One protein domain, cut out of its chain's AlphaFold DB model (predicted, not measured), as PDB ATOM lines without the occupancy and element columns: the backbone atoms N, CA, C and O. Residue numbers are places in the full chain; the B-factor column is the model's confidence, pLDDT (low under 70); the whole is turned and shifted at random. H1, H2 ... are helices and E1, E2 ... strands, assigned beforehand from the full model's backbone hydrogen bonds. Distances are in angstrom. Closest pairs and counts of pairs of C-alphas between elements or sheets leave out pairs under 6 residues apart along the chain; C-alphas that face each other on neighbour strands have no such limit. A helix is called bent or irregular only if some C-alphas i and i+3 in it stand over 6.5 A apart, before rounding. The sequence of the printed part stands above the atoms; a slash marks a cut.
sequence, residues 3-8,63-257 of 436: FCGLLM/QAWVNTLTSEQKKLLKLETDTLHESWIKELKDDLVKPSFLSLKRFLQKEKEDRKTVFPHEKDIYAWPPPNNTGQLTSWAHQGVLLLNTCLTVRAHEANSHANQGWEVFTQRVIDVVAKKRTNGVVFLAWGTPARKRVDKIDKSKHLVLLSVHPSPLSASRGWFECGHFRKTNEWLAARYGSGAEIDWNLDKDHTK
ATOM      1  N   PHE A   3      21.998  34.647  24.880       36.81
ATOM      2  CA  PHE A   3      22.136  33.267  24.379       36.81
ATOM      3  C   PHE A   3      22.673  33.292  22.949       36.81
ATOM      4  O   PHE A   3      22.227  34.115  22.158       36.81
ATOM      5  N   CYS A   4      23.518  32.328  22.583       32.78
ATOM      6  CA  CYS A   4      23.865  32.058  21.187       32.78
ATOM      7  C   CYS A   4      24.098  30.549  20.996       32.78
ATOM      8  O   CYS A   4      25.148  30.034  21.386       32.78
ATOM      9  N   GLY A   5      23.133  29.836  20.405       32.41
ATOM     10  CA  GLY A   5      23.185  28.379  20.236       32.41
ATOM     11  C   GLY A   5      22.552  27.913  18.927       32.41
ATOM     12  O   GLY A   5      21.432  28.290  18.606       32.41
ATOM     13  N   LEU A   6      23.274  27.097  18.154       30.05
ATOM     14  CA  LEU A   6      22.812  26.608  16.855       30.05
ATOM     15  C   LEU A   6      21.967  25.337  17.042       30.05
ATOM     16  O   LEU A   6      22.497  24.274  17.380       30.05
ATOM     17  N   LEU A   7      20.660  25.440  16.796       26.55
ATOM     18  CA  LEU A   7      19.695  24.346  16.945       26.55
ATOM     19  C   LEU A   7      19.791  23.322  15.792       26.55
ATOM     20  O   LEU A   7      18.961  23.259  14.891       26.55
ATOM     21  N   MET A   8      20.834  22.492  15.831       27.28
ATOM     22  CA  MET A   8      20.966  21.295  14.993       27.28
ATOM     23  C   MET A   8      20.008  20.200  15.484       27.28
ATOM     24  O   MET A   8      20.288  19.536  16.485       27.28
ATOM     25  N   GLN A  63      11.380  58.265  10.887       82.44
ATOM     26  CA  GLN A  63      10.980  58.750   9.561       82.44
ATOM     27  C   GLN A  63      11.997  59.746   8.994       82.44
ATOM     28  O   GLN A  63      12.383  59.633   7.829       82.44
ATOM     29  N   ALA A  64      12.506  60.676   9.806       85.94
ATOM     30  CA  ALA A  64      13.592  61.568   9.401       85.94
ATOM     31  C   ALA A  64      14.844  60.781   8.986       85.94
ATOM     32  O   ALA A  64      15.441  61.091   7.954       85.94
ATOM     33  N   TRP A  65      15.212  59.722   9.723       88.88
ATOM     34  CA  TRP A  65      16.319  58.852   9.312       88.88
ATOM     35  C   TRP A  65      16.029  58.125   7.996       88.88
ATOM     36  O   TRP A  65      16.835  58.229   7.067       88.88
ATOM     37  N   VAL A  66      14.880  57.442   7.882       86.38
ATOM     38  CA  VAL A  66      14.491  56.725   6.655       86.38
ATOM     39  C   VAL A  66      14.515  57.660   5.452       86.38
ATOM     40  O   VAL A  66      15.016  57.275   4.398       86.38
ATOM     41  N   ASN A  67      14.081  58.912   5.597       88.38
ATOM     42  CA  ASN A  67      14.105  59.887   4.513       88.38
ATOM     43  C   ASN A  67      15.511  60.158   3.949       88.38
ATOM     44  O   ASN A  67      15.618  60.329   2.732       88.38
ATOM     45  N   THR A  68      16.581  60.087   4.756       89.31
ATOM     46  CA  THR A  68      17.970  60.288   4.283       89.31
ATOM     47  C   THR A  68      18.520  59.146   3.415       89.31
ATOM     48  O   THR A  68      19.501  59.341   2.699       89.31
ATOM     49  N   LEU A  69      17.896  57.963   3.444       89.75
ATOM     50  CA  LEU A  69      18.349  56.779   2.705       89.75
ATOM     51  C   LEU A  69      18.096  56.894   1.188       89.75
ATOM     52  O   LEU A  69      17.084  57.446   0.742       89.75
ATOM     53  N   THR A  70      18.977  56.302   0.376       91.31
ATOM     54  CA  THR A  70      18.769  56.196  -1.081       91.31
ATOM     55  C   THR A  70      17.605  55.258  -1.417       91.31
ATOM     56  O   THR A  70      17.220  54.413  -0.611       91.31
ATOM     57  N   SER A  71      17.052  55.345  -2.630       89.25
ATOM     58  CA  SER A  71      15.958  54.462  -3.068       89.25
ATOM     59  C   SER A  71      16.331  52.970  -3.045       89.25
ATOM     60  O   SER A  71      15.479  52.134  -2.753       89.25
ATOM     61  N   GLU A  72      17.603  52.623  -3.291       89.56
ATOM     62  CA  GLU A  72      18.089  51.244  -3.139       89.56
ATOM     63  C   GLU A  72      18.131  50.834  -1.659       89.56
ATOM     64  O   GLU A  72      17.619  49.775  -1.299       89.56
ATOM     65  N   GLN A  73      18.678  51.687  -0.785       89.12
ATOM     66  CA  GLN A  73      18.728  51.431   0.657       89.12
ATOM     67  C   GLN A  73      17.322  51.299   1.256       89.12
ATOM     68  O   GLN A  73      17.092  50.373   2.023       89.12
ATOM     69  N   LYS A  74      16.368  52.149   0.855       89.19
ATOM     70  CA  LYS A  74      14.949  52.060   1.246       89.19
ATOM     71  C   LYS A  74      14.320  50.729   0.826       89.19
ATOM     72  O   LYS A  74      13.604  50.128   1.616       89.19
ATOM     73  N   LYS A  75      14.618  50.227  -0.382       89.75
ATOM     74  CA  LYS A  75      14.150  48.902  -0.829       89.75
ATOM     75  C   LYS A  75      14.788  47.769  -0.017       89.75
ATOM     76  O   LYS A  75      14.080  46.862   0.408       89.75
ATOM     77  N   LEU A  76      16.108  47.804   0.180       89.06
ATOM     78  CA  LEU A  76      16.846  46.744   0.875       89.06
ATOM     79  C   LEU A  76      16.497  46.680   2.367       89.06
ATOM     80  O   LEU A  76      16.278  45.589   2.882       89.06
ATOM     81  N   LEU A  77      16.431  47.830   3.040       89.31
ATOM     82  CA  LEU A  77      16.222  47.952   4.486       89.31
ATOM     83  C   LEU A  77      14.742  47.998   4.896       89.31
ATOM     84  O   LEU A  77      14.468  48.204   6.073       89.31
ATOM     85  N   LYS A  78      13.789  47.802   3.968       88.50
ATOM     86  CA  LYS A  78      12.351  47.873   4.284       88.50
ATOM     87  C   LYS A  78      11.964  46.946   5.442       88.50
ATOM     88  O   LYS A  78      11.233  47.344   6.335       88.50
ATOM     89  N   LEU A  79      12.473  45.713   5.458       84.75
ATOM     90  CA  LEU A  79      12.169  44.787   6.551       84.75
ATOM     91  C   LEU A  79      12.613  45.363   7.903       84.75
ATOM     92  O   LEU A  79      11.860  45.345   8.864       84.75
ATOM     93  N   GLU A  80      13.819  45.923   7.962       86.31
ATOM     94  CA  GLU A  80      14.365  46.553   9.158       86.31
ATOM     95  C   GLU A  80      13.602  47.831   9.545       86.31
ATOM     96  O   GLU A  80      13.422  48.081  10.732       86.31
ATOM     97  N   THR A  81      13.108  48.630   8.590       83.81
ATOM     98  CA  THR A  81      12.249  49.782   8.918       83.81
ATOM     99  C   THR A  81      10.895  49.355   9.461       83.81
ATOM    100  O   THR A  81      10.353  50.039  10.326       83.81
ATOM    101  N   ASP A  82      10.367  48.228   8.999       82.88
ATOM    102  CA  ASP A  82       9.021  47.787   9.344       82.88
ATOM    103  C   ASP A  82       9.013  47.000  10.669       82.88
ATOM    104  O   ASP A  82       8.140  47.230  11.499       82.88
ATOM    105  N   THR A  83      10.012  46.140  10.925       81.50
ATOM    106  CA  THR A  83      10.024  45.232  12.093       81.50
ATOM    107  C   THR A  83      11.034  45.576  13.191       81.50
ATOM    108  O   THR A  83      10.926  45.027  14.285       81.50
ATOM    109  N   LEU A  84      12.046  46.422  12.949       81.00
ATOM    110  CA  LEU A  84      13.006  46.789  14.001       81.00
ATOM    111  C   LEU A  84      12.491  47.995  14.802       81.00
ATOM    112  O   LEU A  84      12.077  49.023  14.247       81.00
ATOM    113  N   HIS A  85      12.537  47.879  16.130       77.75
ATOM    114  CA  HIS A  85      12.090  48.939  17.028       77.75
ATOM    115  C   HIS A  85      13.001  50.176  16.956       77.75
ATOM    116  O   HIS A  85      14.213  50.074  16.732       77.75
ATOM    117  N   GLU A  86      12.425  51.360  17.170       80.75
ATOM    118  CA  GLU A  86      13.091  52.655  16.979       80.75
ATOM    119  C   GLU A  86      14.362  52.807  17.833       80.75
ATOM    120  O   GLU A  86      15.385  53.294  17.346       80.75
ATOM    121  N   SER A  87      14.350  52.290  19.065       78.00
ATOM    122  CA  SER A  87      15.513  52.279  19.964       78.00
ATOM    123  C   SER A  87      16.699  51.457  19.435       78.00
ATOM    124  O   SER A  87      17.849  51.837  19.659       78.00
ATOM    125  N   TRP A  88      16.454  50.380  18.682       81.75
ATOM    126  CA  TRP A  88      17.511  49.604  18.023       81.75
ATOM    127  C   TRP A  88      17.964  50.247  16.713       81.75
ATOM    128  O   TRP A  88      19.166  50.290  16.451       81.75
ATOM    129  N   ILE A  89      17.044  50.816  15.925       86.38
ATOM    130  CA  ILE A  89      17.402  51.594  14.728       86.38
ATOM    131  C   ILE A  89      18.306  52.775  15.120       86.38
ATOM    132  O   ILE A  89      19.337  52.983  14.482       86.38
ATOM    133  N   LYS A  90      18.008  53.488  16.214       87.62
ATOM    134  CA  LYS A  90      18.821  54.598  16.748       87.62
ATOM    135  C   LYS A  90      20.304  54.244  16.926       87.62
ATOM    136  O   LYS A  90      21.161  55.085  16.657       87.62
ATOM    137  N   GLU A  91      20.592  53.020  17.372       87.38
ATOM    138  CA  GLU A  91      21.941  52.527  17.696       87.38
ATOM    139  C   GLU A  91      22.613  51.743  16.555       87.38
ATOM    140  O   GLU A  91      23.842  51.669  16.509       87.38
ATOM    141  N   LEU A  92      21.825  51.149  15.647       89.44
ATOM    142  CA  LEU A  92      22.305  50.292  14.553       89.44
ATOM    143  C   LEU A  92      22.215  50.935  13.162       89.44
ATOM    144  O   LEU A  92      22.786  50.386  12.225       89.44
ATOM    145  N   LYS A  93      21.559  52.088  12.993       89.38
ATOM    146  CA  LYS A  93      21.430  52.821  11.714       89.38
ATOM    147  C   LYS A  93      22.738  52.933  10.920       89.38
ATOM    148  O   LYS A  93      22.750  52.655   9.723       89.38
ATOM    149  N   ASP A  94      23.839  53.257  11.598       89.25
ATOM    150  CA  ASP A  94      25.166  53.452  11.000       89.25
ATOM    151  C   ASP A  94      25.800  52.121  10.558       89.25
ATOM    152  O   ASP A  94      26.754  52.109   9.784       89.25
ATOM    153  N   ASP A  95      25.282  50.996  11.054       88.81
ATOM    154  CA  ASP A  95      25.667  49.631  10.704       88.81
ATOM    155  C   ASP A  95      24.741  49.017   9.640       88.81
ATOM    156  O   ASP A  95      25.232  48.315   8.755       88.81
ATOM    157  N   LEU A  96      23.445  49.348   9.653       89.81
ATOM    158  CA  LEU A  96      22.467  48.965   8.624       89.81
ATOM    159  C   LEU A  96      22.837  49.522   7.237       89.81
ATOM    160  O   LEU A  96      22.642  48.854   6.224       89.81
ATOM    161  N   VAL A  97      23.429  50.720   7.175       91.31
ATOM    162  CA  VAL A  97      23.900  51.325   5.914       91.31
ATOM    163  C   VAL A  97      25.278  50.832   5.450       91.31
ATOM    164  O   VAL A  97      25.736  51.241   4.381       91.31
ATOM    165  N   LYS A  98      25.975  49.967   6.209       91.31
ATOM    166  CA  LYS A  98      27.328  49.523   5.828       91.31
ATOM    167  C   LYS A  98      27.301  48.613   4.600       91.31
ATOM    168  O   LYS A  98      26.411  47.766   4.490       91.31
ATOM    169  N   PRO A  99      28.328  48.672   3.726       90.56
ATOM    170  CA  PRO A  99      28.436  47.781   2.571       90.56
ATOM    171  C   PRO A  99      28.330  46.290   2.914       90.56
ATOM    172  O   PRO A  99      27.786  45.533   2.118       90.56
ATOM    173  N   SER A 100      28.789  45.864   4.097       88.19
ATOM    174  CA  SER A 100      28.642  44.484   4.580       88.19
ATOM    175  C   SER A 100      27.178  44.089   4.803       88.19
ATOM    176  O   SER A 100      26.753  43.045   4.315       88.19
ATOM    177  N   PHE A 101      26.391  44.930   5.481       90.75
ATOM    178  CA  PHE A 101      24.974  44.658   5.730       90.75
ATOM    179  C   PHE A 101      24.142  44.789   4.448       90.75
ATOM    180  O   PHE A 101      23.337  43.916   4.142       90.75
ATOM    181  N   LEU A 102      24.403  45.803   3.619       91.81
ATOM    182  CA  LEU A 102      23.745  45.933   2.315       91.81
ATOM    183  C   LEU A 102      24.067  44.751   1.380       91.81
ATOM    184  O   LEU A 102      23.199  44.315   0.628       91.81
ATOM    185  N   SER A 103      25.274  44.175   1.457       91.44
ATOM    186  CA  SER A 103      25.624  42.954   0.711       91.44
ATOM    187  C   SER A 103      24.879  41.722   1.234       91.44
ATOM    188  O   SER A 103      24.336  40.974   0.426       91.44
ATOM    189  N   LEU A 104      24.755  41.559   2.558       90.56
ATOM    190  CA  LEU A 104      23.897  40.539   3.177       90.56
ATOM    191  C   LEU A 104      22.435  40.676   2.714       90.56
ATOM    192  O   LEU A 104      21.802  39.685   2.361       90.56
ATOM    193  N   LYS A 105      21.893  41.898   2.659       92.44
ATOM    194  CA  LYS A 105      20.515  42.142   2.203       92.44
ATOM    195  C   LYS A 105      20.322  41.817   0.718       92.44
ATOM    196  O   LYS A 105      19.318  41.201   0.374       92.44
ATOM    197  N   ARG A 106      21.295  42.138  -0.147       92.94
ATOM    198  CA  ARG A 106      21.292  41.706  -1.561       92.94
ATOM    199  C   ARG A 106      21.407  40.182  -1.702       92.94
ATOM    200  O   ARG A 106      20.715  39.609  -2.536       92.94
ATOM    201  N   PHE A 107      22.215  39.520  -0.870       93.56
ATOM    202  CA  PHE A 107      22.290  38.055  -0.809       93.56
ATOM    203  C   PHE A 107      20.932  37.436  -0.431       93.56
ATOM    204  O   PHE A 107      20.440  36.574  -1.150       93.56
ATOM    205  N   LEU A 108      20.274  37.926   0.625       91.00
ATOM    206  CA  LEU A 108      18.956  37.428   1.043       91.00
ATOM    207  C   LEU A 108      17.855  37.713   0.004       91.00
ATOM    208  O   LEU A 108      16.974  36.877  -0.187       91.00
ATOM    209  N   GLN A 109      17.919  38.844  -0.712       91.38
ATOM    210  CA  GLN A 109      17.033  39.097  -1.855       91.38
ATOM    211  C   GLN A 109      17.267  38.062  -2.969       91.38
ATOM    212  O   GLN A 109      16.299  37.525  -3.505       91.38
ATOM    213  N   LYS A 110      18.529  37.720  -3.269       92.62
ATOM    214  CA  LYS A 110      18.849  36.680  -4.252       92.62
ATOM    215  C   LYS A 110      18.337  35.300  -3.826       92.62
ATOM    216  O   LYS A 110      17.751  34.612  -4.647       92.62
ATOM    217  N   GLU A 111      18.490  34.901  -2.563       91.81
ATOM    218  CA  GLU A 111      17.949  33.624  -2.057       91.81
ATOM    219  C   GLU A 111      16.429  33.507  -2.296       91.81
ATOM    220  O   GLU A 111      15.930  32.444  -2.672       91.81
ATOM    221  N   LYS A 112      15.697  34.620  -2.152       89.25
ATOM    222  CA  LYS A 112      14.261  34.719  -2.453       89.25
ATOM    223  C   LYS A 112      13.961  34.614  -3.953       89.25
ATOM    224  O   LYS A 112      13.007  33.942  -4.339       89.25
ATOM    225  N   GLU A 113      14.773  35.249  -4.797       91.62
ATOM    226  CA  GLU A 113      14.676  35.188  -6.266       91.62
ATOM    227  C   GLU A 113      15.000  33.776  -6.803       91.62
ATOM    228  O   GLU A 113      14.261  33.253  -7.637       91.62
ATOM    229  N   ASP A 114      16.001  33.105  -6.219       92.88
ATOM    230  CA  ASP A 114      16.360  31.690  -6.422       92.88
ATOM    231  C   ASP A 114      15.333  30.708  -5.794       92.88
ATOM    232  O   ASP A 114      15.536  29.488  -5.803       92.88
ATOM    233  N   ARG A 115      14.219  31.225  -5.245       90.75
ATOM    234  CA  ARG A 115      13.100  30.497  -4.609       90.75
ATOM    235  C   ARG A 115      13.524  29.539  -3.490       90.75
ATOM    236  O   ARG A 115      12.932  28.472  -3.315       90.75
ATOM    237  N   LYS A 116      14.543  29.906  -2.715       90.00
ATOM    238  CA  LYS A 116      14.990  29.135  -1.551       90.00
ATOM    239  C   LYS A 116      14.075  29.399  -0.361       90.00
ATOM    240  O   LYS A 116      13.861  30.542   0.034       90.00
ATOM    241  N   THR A 117      13.564  28.334   0.255       88.44
ATOM    242  CA  THR A 117      12.875  28.433   1.547       88.44
ATOM    243  C   THR A 117      13.895  28.824   2.611       88.44
ATOM    244  O   THR A 117      14.817  28.058   2.889       88.44
ATOM    245  N   VAL A 118      13.737  30.006   3.202       86.31
ATOM    246  CA  VAL A 118      14.595  30.536   4.268       86.31
ATOM    247  C   VAL A 118      13.788  30.626   5.561       86.31
ATOM    248  O   VAL A 118      12.629  31.031   5.541       86.31
ATOM    249  N   PHE A 119      14.415  30.242   6.673       84.38
ATOM    250  CA  PHE A 119      13.867  30.334   8.023       84.38
ATOM    251  C   PHE A 119      14.737  31.232   8.922       84.38
ATOM    252  O   PHE A 119      15.963  31.240   8.758       84.38
ATOM    253  N   PRO A 120      14.142  31.942   9.901       82.75
ATOM    254  CA  PRO A 120      12.696  32.129  10.081       82.75
ATOM    255  C   PRO A 120      12.094  32.943   8.913       82.75
ATOM    256  O   PRO A 120      12.833  33.415   8.045       82.75
ATOM    257  N   HIS A 121      10.763  33.060   8.842       83.31
ATOM    258  CA  HIS A 121      10.123  33.880   7.804       83.31
ATOM    259  C   HIS A 121      10.520  35.353   7.962       83.31
ATOM    260  O   HIS A 121      10.928  35.774   9.039       83.31
ATOM    261  N   GLU A 122      10.407  36.151   6.895       82.75
ATOM    262  CA  GLU A 122      10.993  37.501   6.848       82.75
ATOM    263  C   GLU A 122      10.576  38.389   8.027       82.75
ATOM    264  O   GLU A 122      11.449  38.935   8.698       82.75
ATOM    265  N   LYS A 123       9.272  38.459   8.337       80.56
ATOM    266  CA  LYS A 123       8.754  39.224   9.486       80.56
ATOM    267  C   LYS A 123       9.319  38.761  10.840       80.56
ATOM    268  O   LYS A 123       9.443  39.562  11.759       80.56
ATOM    269  N   ASP A 124       9.720  37.496  10.930       78.38
ATOM    270  CA  ASP A 124      10.178  36.837  12.150       78.38
ATOM    271  C   ASP A 124      11.716  36.874  12.316       78.38
ATOM    272  O   ASP A 124      12.238  36.389  13.318       78.38
ATOM    273  N   ILE A 125      12.469  37.464  11.373       82.25
ATOM    274  CA  ILE A 125      13.947  37.593  11.446       82.25
ATOM    275  C   ILE A 125      14.394  38.458  12.636       82.25
ATOM    276  O   ILE A 125      15.470  38.238  13.196       82.25
ATOM    277  N   TYR A 126      13.563  39.429  13.021       80.31
ATOM    278  CA  TYR A 126      13.794  40.340  14.148       80.31
ATOM    279  C   TYR A 126      12.714  40.239  15.234       80.31
ATOM    280  O   TYR A 126      12.749  41.009  16.193       80.31
ATOM    281  N   ALA A 127      11.761  39.313  15.090       68.31
ATOM    282  CA  ALA A 127      10.703  39.094  16.066       68.31
ATOM    283  C   ALA A 127      11.107  38.056  17.122       68.31
ATOM    284  O   ALA A 127      12.062  37.291  16.971       68.31
ATOM    285  N   TRP A 128      10.327  38.018  18.198       56.41
ATOM    286  CA  TRP A 128      10.382  36.971  19.211       56.41
ATOM    287  C   TRP A 128       9.356  35.873  18.870       56.41
ATOM    288  O   TRP A 128       8.383  36.152  18.171       56.41
ATOM    289  N   PRO A 129       9.578  34.611  19.287       49.09
ATOM    290  CA  PRO A 129       8.788  33.485  18.792       49.09
ATOM    291  C   PRO A 129       7.308  33.570  19.222       49.09
ATOM    292  O   PRO A 129       7.040  33.916  20.376       49.09
ATOM    293  N   PRO A 130       6.361  33.222  18.326       44.09
ATOM    294  CA  PRO A 130       4.926  33.350  18.574       44.09
ATOM    295  C   PRO A 130       4.386  32.302  19.568       44.09
ATOM    296  O   PRO A 130       4.965  31.214  19.705       44.09
ATOM    297  N   PRO A 131       3.251  32.594  20.236       40.19
ATOM    298  CA  PRO A 131       2.666  31.732  21.258       40.19
ATOM    299  C   PRO A 131       2.221  30.362  20.725       40.19
ATOM    300  O   PRO A 131       1.638  30.284  19.647       40.19
ATOM    301  N   ASN A 132       2.474  29.297  21.511       46.28
ATOM    302  CA  ASN A 132       1.592  28.133  21.783       46.28
ATOM    303  C   ASN A 132       2.359  26.924  22.393       46.28
ATOM    304  O   ASN A 132       2.543  25.902  21.743       46.28
ATOM    305  N   ASN A 133       2.800  27.008  23.661       46.44
ATOM    306  CA  ASN A 133       3.290  25.873  24.490       46.44
ATOM    307  C   ASN A 133       4.394  24.930  23.925       46.44
ATOM    308  O   ASN A 133       4.599  23.830  24.434       46.44
ATOM    309  N   THR A 134       5.175  25.358  22.934       58.72
ATOM    310  CA  THR A 134       6.158  24.529  22.195       58.72
ATOM    311  C   THR A 134       7.611  24.597  22.703       58.72
ATOM    312  O   THR A 134       8.542  24.291  21.960       58.72
ATOM    313  N   GLY A 135       7.843  24.992  23.960       63.97
ATOM    314  CA  GLY A 135       9.199  25.260  24.478       63.97
ATOM    315  C   GLY A 135       9.726  26.659  24.128       63.97
ATOM    316  O   GLY A 135      10.928  26.856  23.957       63.97
ATOM    317  N   GLN A 136       8.814  27.626  23.998       75.19
ATOM    318  CA  GLN A 136       9.131  29.046  23.842       75.19
ATOM    319  C   GLN A 136       9.922  29.599  25.032       75.19
ATOM    320  O   GLN A 136       9.723  29.178  26.168       75.19
ATOM    321  N   LEU A 137      10.735  30.624  24.774       83.62
ATOM    322  CA  LEU A 137      11.559  31.312  25.775       83.62
ATOM    323  C   LEU A 137      11.172  32.799  25.939       83.62
ATOM    324  O   LEU A 137      11.946  33.607  26.447       83.62
ATOM    325  N   THR A 138       9.973  33.176  25.487       81.81
ATOM    326  CA  THR A 138       9.467  34.559  25.465       81.81
ATOM    327  C   THR A 138       9.333  35.149  26.877       81.81
ATOM    328  O   THR A 138       9.666  36.312  27.095       81.81
ATOM    329  N   SER A 139       8.998  34.329  27.879       82.81
ATOM    330  CA  SER A 139       9.011  34.722  29.297       82.81
ATOM    331  C   SER A 139      10.403  35.092  29.823       82.81
ATOM    332  O   SER A 139      10.512  35.958  30.687       82.81
ATOM    333  N   TRP A 140      11.484  34.497  29.303       88.56
ATOM    334  CA  TRP A 140      12.850  34.937  29.616       88.56
ATOM    335  C   TRP A 140      13.172  36.260  28.910       88.56
ATOM    336  O   TRP A 140      13.830  37.126  29.487       88.56
ATOM    337  N   ALA A 141      12.696  36.450  27.675       87.38
ATOM    338  CA  ALA A 141      12.914  37.686  26.928       87.38
ATOM    339  C   ALA A 141      12.298  38.911  27.617       87.38
ATOM    340  O   ALA A 141      12.991  39.914  27.782       87.38
ATOM    341  N   HIS A 142      11.064  38.783  28.117       85.56
ATOM    342  CA  HIS A 142      10.388  39.820  28.909       85.56
ATOM    343  C   HIS A 142      11.146  40.157  30.214       85.56
ATOM    344  O   HIS A 142      10.978  41.232  30.772       85.56
ATOM    345  N   GLN A 143      12.028  39.268  30.689       89.56
ATOM    346  CA  GLN A 143      12.904  39.489  31.849       89.56
ATOM    347  C   GLN A 143      14.313  40.001  31.458       89.56
ATOM    348  O   GLN A 143      15.239  39.971  32.266       89.56
ATOM    349  N   GLY A 144      14.528  40.463  30.219       90.12
ATOM    350  CA  GLY A 144      15.815  41.018  29.765       90.12
ATOM    351  C   GLY A 144      16.790  40.005  29.140       90.12
ATOM    352  O   GLY A 144      18.002  40.264  29.036       90.12
ATOM    353  N   VAL A 145      16.303  38.838  28.704       93.00
ATOM    354  CA  VAL A 145      17.109  37.829  27.994       93.00
ATOM    355  C   VAL A 145      17.015  38.008  26.470       93.00
ATOM    356  O   VAL A 145      16.081  37.567  25.810       93.00
ATOM    357  N   LEU A 146      18.046  38.625  25.893       92.88
ATOM    358  CA  LEU A 146      18.249  38.776  24.453       92.88
ATOM    359  C   LEU A 146      18.743  37.450  23.846       92.88
ATOM    360  O   LEU A 146      19.918  37.092  23.937       92.88
ATOM    361  N   LEU A 147      17.845  36.702  23.216       90.62
ATOM    362  CA  LEU A 147      18.169  35.442  22.548       90.62
ATOM    363  C   LEU A 147      18.709  35.747  21.137       90.62
ATOM    364  O   LEU A 147      17.937  36.118  20.259       90.62
ATOM    365  N   LEU A 148      20.027  35.639  20.912       91.38
ATOM    366  CA  LEU A 148      20.683  36.131  19.690       91.38
ATOM    367  C   LEU A 148      21.506  35.044  18.984       91.38
ATOM    368  O   LEU A 148      22.633  34.718  19.364       91.38
ATOM    369  N   ASN A 149      20.961  34.511  17.893       89.19
ATOM    370  CA  ASN A 149      21.662  33.534  17.065       89.19
ATOM    371  C   ASN A 149      22.903  34.126  16.376       89.19
ATOM    372  O   ASN A 149      22.989  35.319  16.100       89.19
ATOM    373  N   THR A 150      23.877  33.267  16.056       87.19
ATOM    374  CA  THR A 150      25.100  33.675  15.336       87.19
ATOM    375  C   THR A 150      24.795  34.155  13.913       87.19
ATOM    376  O   THR A 150      25.346  35.174  13.493       87.19
ATOM    377  N   CYS A 151      23.882  33.464  13.228       89.75
ATOM    378  CA  CYS A 151      23.251  33.901  11.987       89.75
ATOM    379  C   CYS A 151      21.742  33.960  12.218       89.75
ATOM    380  O   CYS A 151      21.204  33.049  12.849       89.75
ATOM    381  N   LEU A 152      21.071  35.015  11.745       90.31
ATOM    382  CA  LEU A 152      19.637  35.199  12.007       90.31
ATOM    383  C   LEU A 152      18.739  34.484  10.990       90.31
ATOM    384  O   LEU A 152      17.568  34.283  11.280       90.31
ATOM    385  N   THR A 153      19.278  34.038   9.851       90.62
ATOM    386  CA  THR A 153      18.563  33.176   8.894       90.62
ATOM    387  C   THR A 153      19.389  31.973   8.447       90.62
ATOM    388  O   THR A 153      20.618  31.970   8.547       90.62
ATOM    389  N   VAL A 154      18.703  30.955   7.924       90.56
ATOM    390  CA  VAL A 154      19.259  29.732   7.326       90.56
ATOM    391  C   VAL A 154      18.277  29.192   6.274       90.56
ATOM    392  O   VAL A 154      17.068  29.341   6.440       90.56
ATOM    393  N   ARG A 155      18.745  28.549   5.199       90.19
ATOM    394  CA  ARG A 155      17.850  27.801   4.295       90.19
ATOM    395  C   ARG A 155      17.234  26.594   5.007       90.19
ATOM    396  O   ARG A 155      17.853  25.990   5.886       90.19
ATOM    397  N   ALA A 156      16.048  26.186   4.569       87.12
ATOM    398  CA  ALA A 156      15.410  24.947   4.989       87.12
ATOM    399  C   ALA A 156      16.342  23.743   4.767       87.12
ATOM    400  O   ALA A 156      16.890  23.561   3.683       87.12
ATOM    401  N   HIS A 157      16.510  22.921   5.805       87.44
ATOM    402  CA  HIS A 157      17.312  21.685   5.832       87.44
ATOM    403  C   HIS A 157      18.836  21.825   5.582       87.44
ATOM    404  O   HIS A 157      19.585  20.933   5.975       87.44
ATOM    405  N   GLU A 158      19.334  22.939   5.034       86.94
ATOM    406  CA  GLU A 158      20.770  23.209   4.850       86.94
ATOM    407  C   GLU A 158      21.356  24.002   6.038       86.94
ATOM    408  O   GLU A 158      21.501  25.228   5.997       86.94
ATOM    409  N   ALA A 159      21.714  23.312   7.126       86.06
ATOM    410  CA  ALA A 159      22.306  23.951   8.305       86.06
ATOM    411  C   ALA A 159      23.615  24.709   7.975       86.06
ATOM    412  O   ALA A 159      24.487  24.193   7.282       86.06
ATOM    413  N   ASN A 160      23.772  25.922   8.522       85.75
ATOM    414  CA  ASN A 160      24.869  26.869   8.237       85.75
ATOM    415  C   ASN A 160      24.950  27.407   6.789       85.75
ATOM    416  O   ASN A 160      25.935  28.058   6.452       85.75
ATOM    417  N   SER A 161      23.928  27.217   5.946       90.62
ATOM    418  CA  SER A 161      23.887  27.745   4.563       90.62
ATOM    419  C   SER A 161      24.152  29.255   4.436       90.62
ATOM    420  O   SER A 161      24.730  29.685   3.443       90.62
ATOM    421  N   HIS A 162      23.775  30.060   5.436       91.69
ATOM    422  CA  HIS A 162      24.018  31.514   5.470       91.69
ATOM    423  C   HIS A 162      25.224  31.921   6.342       91.69
ATOM    424  O   HIS A 162      25.340  33.080   6.747       91.69
ATOM    425  N   ALA A 163      26.128  30.989   6.658       89.81
ATOM    426  CA  ALA A 163      27.373  31.309   7.351       89.81
ATOM    427  C   ALA A 163      28.335  32.103   6.447       89.81
ATOM    428  O   ALA A 163      28.438  31.867   5.242       89.81
ATOM    429  N   ASN A 164      29.067  33.029   7.060       90.19
ATOM    430  CA  ASN A 164      29.985  34.000   6.467       90.19
ATOM    431  C   ASN A 164      29.336  34.997   5.484       90.19
ATOM    432  O   ASN A 164      30.053  35.745   4.824       90.19
ATOM    433  N   GLN A 165      27.999  35.064   5.409       93.12
ATOM    434  CA  GLN A 165      27.278  35.998   4.525       93.12
ATOM    435  C   GLN A 165      27.134  37.413   5.115       93.12
ATOM    436  O   GLN A 165      26.554  38.293   4.485       93.12
ATOM    437  N   GLY A 166      27.655  37.653   6.324       91.69
ATOM    438  CA  GLY A 166      27.691  38.971   6.966       91.69
ATOM    439  C   GLY A 166      26.815  39.094   8.211       91.69
ATOM    440  O   GLY A 166      27.004  40.036   8.987       91.69
ATOM    441  N   TRP A 167      25.931  38.122   8.472       93.19
ATOM    442  CA  TRP A 167      25.181  38.061   9.730       93.19
ATOM    443  C   TRP A 167      26.103  38.088  10.945       93.19
ATOM    444  O   TRP A 167      25.771  38.711  11.947       93.19
ATOM    445  N   GLU A 168      27.273  37.453  10.863       92.50
ATOM    446  CA  GLU A 168      28.196  37.372  11.986       92.50
ATOM    447  C   GLU A 168      28.761  38.730  12.395       92.50
ATOM    448  O   GLU A 168      28.982  38.957  13.586       92.50
ATOM    449  N   VAL A 169      28.937  39.635  11.426       93.50
ATOM    450  CA  VAL A 169      29.364  41.021  11.646       93.50
ATOM    451  C   VAL A 169      28.247  41.807  12.333       93.50
ATOM    452  O   VAL A 169      28.499  42.499  13.317       93.50
ATOM    453  N   PHE A 170      27.004  41.648  11.869       93.50
ATOM    454  CA  PHE A 170      25.831  42.290  12.467       93.50
ATOM    455  C   PHE A 170      25.578  41.813  13.907       93.50
ATOM    456  O   PHE A 170      25.446  42.623  14.821       93.50
ATOM    457  N   THR A 171      25.593  40.502  14.152       93.38
ATOM    458  CA  THR A 171      25.332  39.940  15.487       93.38
ATOM    459  C   THR A 171      26.494  40.167  16.456       93.38
ATOM    460  O   THR A 171      26.259  40.330  17.652       93.38
ATOM    461  N   GLN A 172      27.738  40.300  15.968       95.00
ATOM    462  CA  GLN A 172      28.840  40.815  16.792       95.00
ATOM    463  C   GLN A 172      28.601  42.277  17.176       95.00
ATOM    464  O   GLN A 172      28.772  42.645  18.333       95.00
ATOM    465  N   ARG A 173      28.149  43.109  16.235       95.19
ATOM    466  CA  ARG A 173      27.894  44.524  16.500       95.19
ATOM    467  C   ARG A 173      26.809  44.738  17.559       95.19
ATOM    468  O   ARG A 173      26.974  45.614  18.404       95.19
ATOM    469  N   VAL A 174      25.756  43.916  17.568       94.50
ATOM    470  CA  VAL A 174      24.740  43.900  18.639       94.50
ATOM    471  C   VAL A 174      25.375  43.584  20.002       94.50
ATOM    472  O   VAL A 174      25.130  44.302  20.972       94.50
ATOM    473  N   ILE A 175      26.246  42.569  20.075       94.69
ATOM    474  CA  ILE A 175      27.006  42.218  21.291       94.69
ATOM    475  C   ILE A 175      27.869  43.402  21.761       94.69
ATOM    476  O   ILE A 175      27.823  43.763  22.939       94.69
ATOM    477  N   ASP A 176      28.598  44.048  20.847       94.69
ATOM    478  CA  ASP A 176      29.475  45.185  21.143       94.69
ATOM    479  C   ASP A 176      28.685  46.418  21.635       94.69
ATOM    480  O   ASP A 176      29.123  47.120  22.550       94.69
ATOM    481  N   VAL A 177      27.502  46.686  21.061       95.19
ATOM    482  CA  VAL A 177      26.597  47.769  21.494       95.19
ATOM    483  C   VAL A 177      26.071  47.504  22.904       95.19
ATOM    484  O   VAL A 177      26.171  48.393  23.753       95.19
ATOM    485  N   VAL A 178      25.587  46.289  23.191       94.19
ATOM    486  CA  VAL A 178      25.116  45.892  24.531       94.19
ATOM    487  C   VAL A 178      26.242  46.012  25.564       94.19
ATOM    488  O   VAL A 178      26.044  46.609  26.624       94.19
ATOM    489  N   ALA A 179      27.440  45.516  25.238       94.31
ATOM    490  CA  ALA A 179      28.619  45.622  26.095       94.31
ATOM    491  C   ALA A 179      28.996  47.084  26.378       94.31
ATOM    492  O   ALA A 179      29.241  47.456  27.527       94.31
ATOM    493  N   LYS A 180      28.992  47.951  25.357       93.25
ATOM    494  CA  LYS A 180      29.287  49.380  25.520       93.25
ATOM    495  C   LYS A 180      28.234  50.080  26.387       93.25
ATOM    496  O   LYS A 180      28.597  50.698  27.388       93.25
ATOM    497  N   LYS A 181      26.951  49.967  26.020       92.00
ATOM    498  CA  LYS A 181      25.829  50.728  26.601       92.00
ATOM    499  C   LYS A 181      25.518  50.358  28.045       92.00
ATOM    500  O   LYS A 181      25.278  51.253  28.847       92.00
ATOM    501  N   ARG A 182      25.546  49.070  28.400       91.31
ATOM    502  CA  ARG A 182      25.238  48.624  29.768       91.31
ATOM    503  C   ARG A 182      26.429  48.882  30.690       91.31
ATOM    504  O   ARG A 182      27.256  48.002  30.921       91.31
ATOM    505  N   THR A 183      26.543  50.118  31.177       90.00
ATOM    506  CA  THR A 183      27.582  50.606  32.108       90.00
ATOM    507  C   THR A 183      27.670  49.755  33.369       90.00
ATOM    508  O   THR A 183      28.757  49.304  33.716       90.00
ATOM    509  N   ASN A 184      26.520  49.434  33.965       89.75
ATOM    510  CA  ASN A 184      26.408  48.579  35.148       89.75
ATOM    511  C   ASN A 184      26.751  47.098  34.867       89.75
ATOM    512  O   ASN A 184      26.782  46.292  35.789       89.75
ATOM    513  N   GLY A 185      27.075  46.723  33.625       93.69
ATOM    514  CA  GLY A 185      27.423  45.359  33.223       93.69
ATOM    515  C   GLY A 185      26.223  44.537  32.743       93.69
ATOM    516  O   GLY A 185      25.094  45.004  32.734       93.69
ATOM    517  N   VAL A 186      26.490  43.305  32.301       96.69
ATOM    518  CA  VAL A 186      25.494  42.268  31.955       96.69
ATOM    519  C   VAL A 186      26.141  40.883  32.057       96.69
ATOM    520  O   VAL A 186      27.370  40.778  32.065       96.69
ATOM    521  N   VAL A 187      25.317  39.832  32.066       97.69
ATOM    522  CA  VAL A 187      25.756  38.435  31.922       97.69
ATOM    523  C   VAL A 187      25.683  37.977  30.457       97.69
ATOM    524  O   VAL A 187      24.631  38.068  29.816       97.69
ATOM    525  N   PHE A 188      26.788  37.437  29.941       97.62
ATOM    526  CA  PHE A 188      26.890  36.760  28.644       97.62
ATOM    527  C   PHE A 188      27.025  35.244  28.846       97.62
ATOM    528  O   PHE A 188      27.943  34.802  29.545       97.62
ATOM    529  N   LEU A 189      26.157  34.442  28.211       96.56
ATOM    530  CA  LEU A 189      26.251  32.979  28.231       96.56
ATOM    531  C   LEU A 189      26.722  32.456  26.872       96.56
ATOM    532  O   LEU A 189      25.959  32.379  25.910       96.56
ATOM    533  N   ALA A 190      27.992  32.065  26.798       95.06
ATOM    534  CA  ALA A 190      28.594  31.582  25.565       95.06
ATOM    535  C   ALA A 190      28.789  30.060  25.593       95.06
ATOM    536  O   ALA A 190      29.619  29.518  26.331       95.06
ATOM    537  N   TRP A 191      28.008  29.361  24.770       93.81
ATOM    538  CA  TRP A 191      27.938  27.903  24.743       93.81
ATOM    539  C   TRP A 191      28.489  27.344  23.430       93.81
ATOM    540  O   TRP A 191      27.965  27.597  22.347       93.81
ATOM    541  N   GLY A 192      29.567  26.566  23.524       91.69
ATOM    542  CA  GLY A 192      30.298  26.077  22.355       91.69
ATOM    543  C   GLY A 192      31.146  27.147  21.651       91.69
ATOM    544  O   GLY A 192      31.150  28.329  21.999       91.69
ATOM    545  N   THR A 193      31.924  26.706  20.663       89.94
ATOM    546  CA  THR A 193      32.985  27.507  20.029       89.94
ATOM    547  C   THR A 193      32.506  28.788  19.325       89.94
ATOM    548  O   THR A 193      33.171  29.808  19.511       89.94
ATOM    549  N   PRO A 194      31.388  28.810  18.561       89.06
ATOM    550  CA  PRO A 194      30.946  30.030  17.876       89.06
ATOM    551  C   PRO A 194      30.587  31.155  18.850       89.06
ATOM    552  O   PRO A 194      30.983  32.297  18.642       89.06
ATOM    553  N   ALA A 195      29.896  30.828  19.946       91.12
ATOM    554  CA  ALA A 195      29.508  31.803  20.958       91.12
ATOM    555  C   ALA A 195      30.715  32.317  21.761       91.12
ATOM    556  O   ALA A 195      30.811  33.515  22.016       91.12
ATOM    557  N   ARG A 196      31.665  31.434  22.114       92.19
ATOM    558  CA  ARG A 196      32.904  31.798  22.834       92.19
ATOM    559  C   ARG A 196      33.695  32.878  22.086       92.19
ATOM    560  O   ARG A 196      33.936  33.941  22.646       92.19
ATOM    561  N   LYS A 197      33.951  32.665  20.788       91.94
ATOM    562  CA  LYS A 197      34.697  33.601  19.921       91.94
ATOM    563  C   LYS A 197      34.151  35.035  19.903       91.94
ATOM    564  O   LYS A 197      34.908  35.972  19.667       91.94
ATOM    565  N   ARG A 198      32.849  35.215  20.148       91.75
ATOM    566  CA  ARG A 198      32.180  36.529  20.162       91.75
ATOM    567  C   ARG A 198      32.345  37.293  21.470       91.75
ATOM    568  O   ARG A 198      32.260  38.519  21.473       91.75
ATOM    569  N   VAL A 199      32.569  36.575  22.573       94.94
ATOM    570  CA  VAL A 199      32.712  37.151  23.919       94.94
ATOM    571  C   VAL A 199      34.164  37.220  24.399       94.94
ATOM    572  O   VAL A 199      34.427  37.794  25.453       94.94
ATOM    573  N   ASP A 200      35.123  36.695  23.631       93.44
ATOM    574  CA  ASP A 200      36.553  36.711  23.978       93.44
ATOM    575  C   ASP A 200      37.110  38.132  24.206       93.44
ATOM    576  O   ASP A 200      38.015  38.310  25.020       93.44
ATOM    577  N   LYS A 201      36.539  39.147  23.535       93.75
ATOM    578  CA  LYS A 201      36.910  40.572  23.658       93.75
ATOM    579  C   LYS A 201      36.104  41.358  24.707       93.75
ATOM    580  O   LYS A 201      36.302  42.563  24.835       93.75
ATOM    581  N   ILE A 202      35.181  40.718  25.426       94.88
ATOM    582  CA  ILE A 202      34.348  41.389  26.435       94.88
ATOM    583  C   ILE A 202      35.162  41.650  27.706       94.88
ATOM    584  O   ILE A 202      35.843  40.759  28.215       94.88
ATOM    585  N   ASP A 203      35.041  42.862  28.247       95.06
ATOM    586  CA  ASP A 203      35.625  43.243  29.533       95.06
ATOM    587  C   ASP A 203      34.981  42.460  30.692       95.06
ATOM    588  O   ASP A 203      33.820  42.670  31.053       95.06
ATOM    589  N   LYS A 204      35.776  41.566  31.292       95.06
ATOM    590  CA  LYS A 204      35.380  40.673  32.391       95.06
ATOM    591  C   LYS A 204      35.419  41.335  33.774       95.06
ATOM    592  O   LYS A 204      34.962  40.726  34.736       95.06
ATOM    593  N   SER A 205      35.947  42.556  33.896       93.50
ATOM    594  CA  SER A 205      35.823  43.356  35.125       93.50
ATOM    595  C   SER A 205      34.423  43.976  35.229       93.50
ATOM    596  O   SER A 205      33.792  43.981  36.290       93.50
ATOM    597  N   LYS A 206      33.893  44.422  34.085       94.31
ATOM    598  CA  LYS A 206      32.576  45.041  33.958       94.31
ATOM    599  C   LYS A 206      31.445  44.031  33.750       94.31
ATOM    600  O   LYS A 206      30.374  44.220  34.326       94.31
ATOM    601  N   HIS A 207      31.650  42.971  32.968       97.12
ATOM    602  CA  HIS A 207      30.608  42.010  32.581       97.12
ATOM    603  C   HIS A 207      30.919  40.587  33.060       97.12
ATOM    604  O   HIS A 207      32.067  40.149  33.015       97.12
ATOM    605  N   LEU A 208      29.894  39.820  33.441       97.88
ATOM    606  CA  LEU A 208      30.070  38.391  33.697       97.88
ATOM    607  C   LEU A 208      30.034  37.620  32.374       97.88
ATOM    608  O   LEU A 208      29.070  37.709  31.617       97.88
ATOM    609  N   VAL A 209      31.063  36.815  32.121       97.69
ATOM    610  CA  VAL A 209      31.160  35.962  30.930       97.69
ATOM    611  C   VAL A 209      31.253  34.504  31.374       97.69
ATOM    612  O   VAL A 209      32.294  34.067  31.866       97.69
ATOM    613  N   LEU A 210      30.169  33.742  31.206       97.00
ATOM    614  CA  LEU A 210      30.122  32.319  31.547       97.00
ATOM    615  C   LEU A 210      30.262  31.468  30.279       97.00
ATOM    616  O   LEU A 210      29.468  31.589  29.342       97.00
ATOM    617  N   LEU A 211      31.260  30.579  30.260       95.75
ATOM    618  CA  LEU A 211      31.623  29.764  29.096       95.75
ATOM    619  C   LEU A 211      31.336  28.276  29.339       95.75
ATOM    620  O   LEU A 211      31.920  27.679  30.239       95.75
ATOM    621  N   SER A 212      30.531  27.642  28.480       94.56
ATOM    622  CA  SER A 212      30.264  26.189  28.532       94.56
ATOM    623  C   SER A 212      30.456  25.521  27.167       94.56
ATOM    624  O   SER A 212      30.829  26.175  26.183       94.56
ATOM    625  N   VAL A 213      30.295  24.203  27.106       93.75
ATOM    626  CA  VAL A 213      30.058  23.471  25.852       93.75
ATOM    627  C   VAL A 213      28.617  23.719  25.382       93.75
ATOM    628  O   VAL A 213      27.831  24.346  26.088       93.75
ATOM    629  N   HIS A 214      28.267  23.304  24.164       92.06
ATOM    630  CA  HIS A 214      26.926  23.548  23.626       92.06
ATOM    631  C   HIS A 214      25.905  22.526  24.185       92.06
ATOM    632  O   HIS A 214      26.257  21.345  24.277       92.06
ATOM    633  N   PRO A 215      24.651  22.919  24.499       88.50
ATOM    634  CA  PRO A 215      23.591  22.015  24.982       88.50
ATOM    635  C   PRO A 215      23.149  20.913  23.999       88.50
ATOM    636  O   PRO A 215      22.361  20.049  24.374       88.50
ATOM    637  N   SER A 216      23.636  20.906  22.753       86.81
ATOM    638  CA  SER A 216      23.362  19.814  21.800       86.81
ATOM    639  C   SER A 216      23.830  18.453  22.350       86.81
ATOM    640  O   SER A 216      24.930  18.387  22.909       86.81
ATOM    641  N   PRO A 217      23.084  17.349  22.129       81.88
ATOM    642  CA  PRO A 217      23.455  16.006  22.591       81.88
ATOM    643  C   PRO A 217      24.882  15.558  22.231       81.88
ATOM    644  O   PRO A 217      25.500  14.820  22.993       81.88
ATOM    645  N   LEU A 218      25.444  16.046  21.117       86.56
ATOM    646  CA  LEU A 218      26.810  15.734  20.665       86.56
ATOM    647  C   LEU A 218      27.920  16.282  21.595       86.56
ATOM    648  O   LEU A 218      29.063  15.808  21.569       86.56
ATOM    649  N   SER A 219      27.598  17.291  22.408       88.06
ATOM    650  CA  SER A 219      28.539  17.976  23.303       88.06
ATOM    651  C   SER A 219      28.071  18.116  24.751       88.06
ATOM    652  O   SER A 219      28.912  18.388  25.601       88.06
ATOM    653  N   ALA A 220      26.788  17.917  25.062       85.00
ATOM    654  CA  ALA A 220      26.239  18.201  26.390       85.00
ATOM    655  C   ALA A 220      26.885  17.374  27.524       85.00
ATOM    656  O   ALA A 220      27.150  17.892  28.608       85.00
ATOM    657  N   SER A 221      27.243  16.115  27.266       90.75
ATOM    658  CA  SER A 221      27.969  15.270  28.227       90.75
ATOM    659  C   SER A 221      29.355  15.809  28.618       90.75
ATOM    660  O   SER A 221      29.899  15.407  29.638       90.75
ATOM    661  N   ARG A 222      29.923  16.758  27.860       90.69
ATOM    662  CA  ARG A 222      31.249  17.358  28.099       90.69
ATOM    663  C   ARG A 222      31.185  18.556  29.066       90.69
ATOM    664  O   ARG A 222      31.853  19.563  28.844       90.69
ATOM    665  N   GLY A 223      30.333  18.472  30.092       84.69
ATOM    666  CA  GLY A 223      30.175  19.500  31.131       84.69
ATOM    667  C   GLY A 223      29.053  20.529  30.920       84.69
ATOM    668  O   GLY A 223      29.065  21.568  31.579       84.69
ATOM    669  N   TRP A 224      28.067  20.290  30.040       88.44
ATOM    670  CA  TRP A 224      26.891  21.176  29.946       88.44
ATOM    671  C   TRP A 224      26.045  21.112  31.222       88.44
ATOM    672  O   TRP A 224      25.796  22.136  31.853       88.44
ATOM    673  N   PHE A 225      25.644  19.905  31.623       80.31
ATOM    674  CA  PHE A 225      24.710  19.682  32.733       80.31
ATOM    675  C   PHE A 225      25.239  20.178  34.090       80.31
ATOM    676  O   PHE A 225      24.463  20.589  34.948       80.31
ATOM    677  N   GLU A 226      26.560  20.210  34.262       87.69
ATOM    678  CA  GLU A 226      27.237  20.613  35.502       87.69
ATOM    679  C   GLU A 226      27.576  22.114  35.549       87.69
ATOM    680  O   GLU A 226      28.001  22.634  36.582       87.69
ATOM    681  N   CYS A 227      27.398  22.853  34.444       89.19
ATOM    682  CA  CYS A 227      27.923  24.216  34.334       89.19
ATOM    683  C   CYS A 227      27.260  25.214  35.306       89.19
ATOM    684  O   CYS A 227      27.889  26.202  35.700       89.19
ATOM    685  N   GLY A 228      26.004  24.969  35.704       90.44
ATOM    686  CA  GLY A 228      25.258  25.779  36.672       90.44
ATOM    687  C   GLY A 228      24.995  27.230  36.241       90.44
ATOM    688  O   GLY A 228      24.820  28.088  37.104       90.44
ATOM    689  N   HIS A 229      25.008  27.532  34.935       95.25
ATOM    690  CA  HIS A 229      24.978  28.914  34.428       95.25
ATOM    691  C   HIS A 229      23.765  29.730  34.895       95.25
ATOM    692  O   HIS A 229      23.942  30.889  35.252       95.25
ATOM    693  N   PHE A 230      22.562  29.151  34.922       93.62
ATOM    694  CA  PHE A 230      21.343  29.849  35.355       93.62
ATOM    695  C   PHE A 230      21.447  30.331  36.810       93.62
ATOM    696  O   PHE A 230      21.238  31.507  37.098       93.62
ATOM    697  N   ARG A 231      21.914  29.454  37.709       94.69
ATOM    698  CA  ARG A 231      22.155  29.789  39.120       94.69
ATOM    699  C   ARG A 231      23.232  30.870  39.266       94.69
ATOM    700  O   ARG A 231      22.987  31.877  39.910       94.69
ATOM    701  N   LYS A 232      24.370  30.713  38.575       95.25
ATOM    702  CA  LYS A 232      25.473  31.700  38.541       95.25
ATOM    703  C   LYS A 232      25.070  33.055  37.950       95.25
ATOM    704  O   LYS A 232      25.674  34.071  38.275       95.25
ATOM    705  N   THR A 233      24.070  33.068  37.068       96.69
ATOM    706  CA  THR A 233      23.499  34.294  36.500       96.69
ATOM    707  C   THR A 233      22.711  35.041  37.570       96.69
ATOM    708  O   THR A 233      22.994  36.212  37.805       96.69
ATOM    709  N   ASN A 234      21.800  34.359  38.272       95.38
ATOM    710  CA  ASN A 234      21.006  34.962  39.345       95.38
ATOM    711  C   ASN A 234      21.880  35.382  40.541       95.38
ATOM    712  O   ASN A 234      21.782  36.527  40.968       95.38
ATOM    713  N   GLU A 235      22.827  34.536  40.974       96.44
ATOM    714  CA  GLU A 235      23.834  34.858  42.005       96.44
ATOM    715  C   GLU A 235      24.540  36.201  41.728       96.44
ATOM    716  O   GLU A 235      24.713  37.019  42.631       96.44
ATOM    717  N   TRP A 236      24.929  36.455  40.471       97.31
ATOM    718  CA  TRP A 236      25.603  37.695  40.072       97.31
ATOM    719  C   TRP A 236      24.648  38.882  39.911       97.31
ATOM    720  O   TRP A 236      25.012  40.004  40.265       97.31
ATOM    721  N   LEU A 237      23.437  38.654  39.391       96.38
ATOM    722  CA  LEU A 237      22.420  39.699  39.254       96.38
ATOM    723  C   LEU A 237      21.973  40.207  40.629       96.38
ATOM    724  O   LEU A 237      22.055  41.408  40.878       96.38
ATOM    725  N   ALA A 238      21.618  39.310  41.553       95.31
ATOM    726  CA  ALA A 238      21.245  39.657  42.923       95.31
ATOM    727  C   ALA A 238      22.369  40.404  43.660       95.31
ATOM    728  O   ALA A 238      22.122  41.425  44.301       95.31
ATOM    729  N   ALA A 239      23.622  39.952  43.519       95.94
ATOM    730  CA  ALA A 239      24.779  40.582  44.158       95.94
ATOM    731  C   ALA A 239      25.131  41.980  43.609       95.94
ATOM    732  O   ALA A 239      25.880  42.710  44.257       95.94
ATOM    733  N   ARG A 240      24.635  42.354  42.420       94.62
ATOM    734  CA  ARG A 240      24.972  43.621  41.746       94.62
ATOM    735  C   ARG A 240      23.807  44.608  41.634       94.62
ATOM    736  O   ARG A 240      24.047  45.810  41.656       94.62
ATOM    737  N   TYR A 241      22.583  44.111  41.507       94.88
ATOM    738  CA  TYR A 241      21.366  44.903  41.308       94.88
ATOM    739  C   TYR A 241      20.356  44.759  42.459       94.88
ATOM    740  O   TYR A 241      19.363  45.479  42.489       94.88
ATOM    741  N   GLY A 242      20.621  43.874  43.426       94.38
ATOM    742  CA  GLY A 242      19.773  43.647  44.594       94.38
ATOM    743  C   GLY A 242      18.755  42.515  44.422       94.38
ATOM    744  O   GLY A 242      18.556  41.956  43.341       94.38
ATOM    745  N   SER A 243      18.103  42.166  45.530       86.44
ATOM    746  CA  SER A 243      17.031  41.168  45.576       86.44
ATOM    747  C   SER A 243      15.843  41.606  44.716       86.44
ATOM    748  O   SER A 243      15.234  42.636  44.998       86.44
ATOM    749  N   GLY A 244      15.509  40.815  43.693       87.19
ATOM    750  CA  GLY A 244      14.460  41.125  42.712       87.19
ATOM    751  C   GLY A 244      14.968  41.315  41.277       87.19
ATOM    752  O   GLY A 244      14.168  41.268  40.353       87.19
ATOM    753  N   ALA A 245      16.284  41.449  41.071       92.31
ATOM    754  CA  ALA A 245      16.900  41.483  39.737       92.31
ATOM    755  C   ALA A 245      17.235  40.084  39.164       92.31
ATOM    756  O   ALA A 245      17.936  39.965  38.159       92.31
ATOM    757  N   GLU A 246      16.795  39.018  39.833       94.12
ATOM    758  CA  GLU A 246      16.976  37.636  39.392       94.12
ATOM    759  C   GLU A 246      15.976  37.266  38.289       94.12
ATOM    760  O   GLU A 246      14.848  37.749  38.281       94.12
ATOM    761  N   ILE A 247      16.370  36.365  37.387       90.88
ATOM    762  CA  ILE A 247      15.472  35.844  36.349       90.88
ATOM    763  C   ILE A 247      14.746  34.610  36.890       90.88
ATOM    764  O   ILE A 247      15.395  33.670  37.365       90.88
ATOM    765  N   ASP A 248      13.421  34.565  36.770       90.50
ATOM    766  CA  ASP A 248      12.678  33.317  36.897       90.50
ATOM    767  C   ASP A 248      12.889  32.486  35.629       90.50
ATOM    768  O   ASP A 248      12.407  32.809  34.539       90.50
ATOM    769  N   TRP A 249      13.670  31.417  35.777       87.38
ATOM    770  CA  TRP A 249      13.981  30.492  34.694       87.38
ATOM    771  C   TRP A 249      12.833  29.525  34.387       87.38
ATOM    772  O   TRP A 249      12.923  28.812  33.386       87.38
ATOM    773  N   ASN A 250      11.766  29.479  35.195       84.00
ATOM    774  CA  ASN A 250      10.631  28.615  34.897       84.00
ATOM    775  C   ASN A 250       9.772  29.185  33.750       84.00
ATOM    776  O   ASN A 250       9.449  30.369  33.713       84.00
ATOM    777  N   LEU A 251       9.383  28.316  32.817       77.31
ATOM    778  CA  LEU A 251       8.510  28.628  31.687       77.31
ATOM    779  C   LEU A 251       7.021  28.392  32.004       77.31
ATOM    780  O   LEU A 251       6.171  28.895  31.277       77.31
ATOM    781  N   ASP A 252       6.695  27.678  33.091       68.88
ATOM    782  CA  ASP A 252       5.311  27.340  33.480       68.88
ATOM    783  C   ASP A 252       4.459  28.564  33.875       68.88
ATOM    784  O   ASP A 252       3.233  28.475  33.981       68.88
ATOM    785  N   LYS A 253       5.100  29.706  34.151       62.84
ATOM    786  CA  LYS A 253       4.439  30.947  34.557       62.84
ATOM    787  C   LYS A 253       4.240  31.845  33.346       62.84
ATOM    788  O   LYS A 253       5.196  32.312  32.732       62.84
ATOM    789  N   ASP A 254       2.988  32.158  33.048       57.59
ATOM    790  CA  ASP A 254       2.663  33.161  32.041       57.59
ATOM    791  C   ASP A 254       2.829  34.577  32.617       57.59
ATOM    792  O   ASP A 254       1.915  35.146  33.219       57.59
ATOM    793  N   HIS A 255       4.028  35.137  32.442       59.91
ATOM    794  CA  HIS A 255       4.387  36.465  32.940       59.91
ATOM    795  C   HIS A 255       3.605  37.610  32.266       59.91
ATOM    796  O   HIS A 255       3.570  38.703  32.831       59.91
ATOM    797  N   THR A 256       2.945  37.393  31.116       55.28
ATOM    798  CA  THR A 256       2.154  38.448  30.444       55.28
ATOM    799  C   THR A 256       1.015  38.938  31.344       55.28
ATOM    800  O   THR A 256       0.922  40.124  31.655       55.28
ATOM    801  N   LYS A 257       0.257  37.996  31.917       48.16
ATOM    802  CA  LYS A 257      -0.936  38.224  32.756       48.16
ATOM    803  C   LYS A 257      -0.673  38.904  34.111       48.16
ATOM    804  O   LYS A 257      -1.615  39.116  34.883       48.16
TER     805      LYS A 257
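What this domain is: This is residues 3 to 8 and 63 to 257 of the 436 residues of a protein of Oidium neolycopersici (UniProt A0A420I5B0). A small two-stranded sheet, E1 and E2, sits between helices H8 and H10 at one end of the domain, and the helices H1 to H5 gather at the other end, with H7 running between the two groups near the middle. Long winding stretches with no named element join these parts, and residues 242 to 257 trail away beyond H10. The printed part has 201 residues, with ten named helices and two named strands in the order H1 H2 H3 H4 H5 H6 H7 E1 H8 E2 H9 H10, and the two strands are parallel. Its class is mostly helix, although under half of the residues, 98 of 201, are in named elements. The whole is compact, with a radius of gyration of the C-alphas of 18.1 A and spans of 50 by 39 by 39 A.

Where its parts are: The printed part begins with residues 3 to 8, which hold no named element. After the cut come H1, residues 63 to 68, with C-alpha 63 at (10.980, 58.750, 9.561), then H2, residues 71 to 76, and H3, residues 78 to 83. H4, residues 86 to 96, is 13.1 A long and irregular, with C-alphas 91 and 94 standing 7.5 A apart. H5, residues 99 to 113, is 20.6 A long. H6 holds residues 138 to 141. H7, residues 167 to 181, is 21.1 A long and begins at C-alpha 167 (25.181, 38.061, 9.730). E1, residues 187 to 191, is 12.9 A long, H8, residues 192 to 199, is 11.4 A, and E2, residues 208 to 212, is 13.3 A. H9 holds residues 217 to 220. H10, residues 229 to 241, is 17.8 A long and ends at C-alpha 241 (21.366, 44.903, 41.308).

How they stand to each other: Residues 3 to 4 pair with residues 189 to 190 of E1 in a short parallel pairing. E1 and E2 are parallel at 15 degrees, with N 188 and O 208 at 2.8 A and N 210 and O 188 at 3.0 A, both within hydrogen-bond range. E1, H8 and E2 form a strand-helix-strand unit, two parallel neighbour strands with a helix between them along the chain, and its crossover is right-handed. The closest C-alphas of E1 and H8 are those of Ala 190 and Arg 196, 5.1 A apart. Those of E1 and H10 are Val 187 and Thr 233, 6.6 A apart. H7 and H8 are close but not clearly touching, with the C-alphas of Gln 172 and Arg 198 at 6.4 A. H5 touches H7 with residues 100 to 104 alone, opposite ways at a steep tilt of 44 degrees, closest at the C-alphas of Leu 104 and Trp 167, 7.1 A. H4 and H7 only just touch, with 3 pairs of C-alphas within 8 A, closest at Asp 95 and Phe 170, 7.6 A. H2 touches H5, closest at the C-alphas of Leu 76 and Lys 105, 6.0 A. H1 and H4 are near each other, and H3 and H4 are close but not clearly touching, with the C-alphas of Thr 81 and Ile 89 at 8.0 A. H6 is apart from the other named elements, and H9 touches no helix. Each O i to N i+4 pair is within hydrogen-bond range in H2, H3, H5, H7 and H10, against 1 of 2 in H1, 4 of 7 in H4 and 2 of 4 in H8, while H6 and H9 are too short for such a pair.

The domain as a whole: The two C-alphas farthest apart, those of Asp 114 and Ser 243, are 52.9 A apart. Residues 9 to 62 are not printed, and C-alphas 8 and 63 are 39.1 A apart across the cut. The links H5 to H6 and H6 to H7 are long, with 24 and 25 residues. The mean pLDDT of the printed part is 85.6, and residues 3 to 8, 127 to 135 and 252 to 257 are under 70.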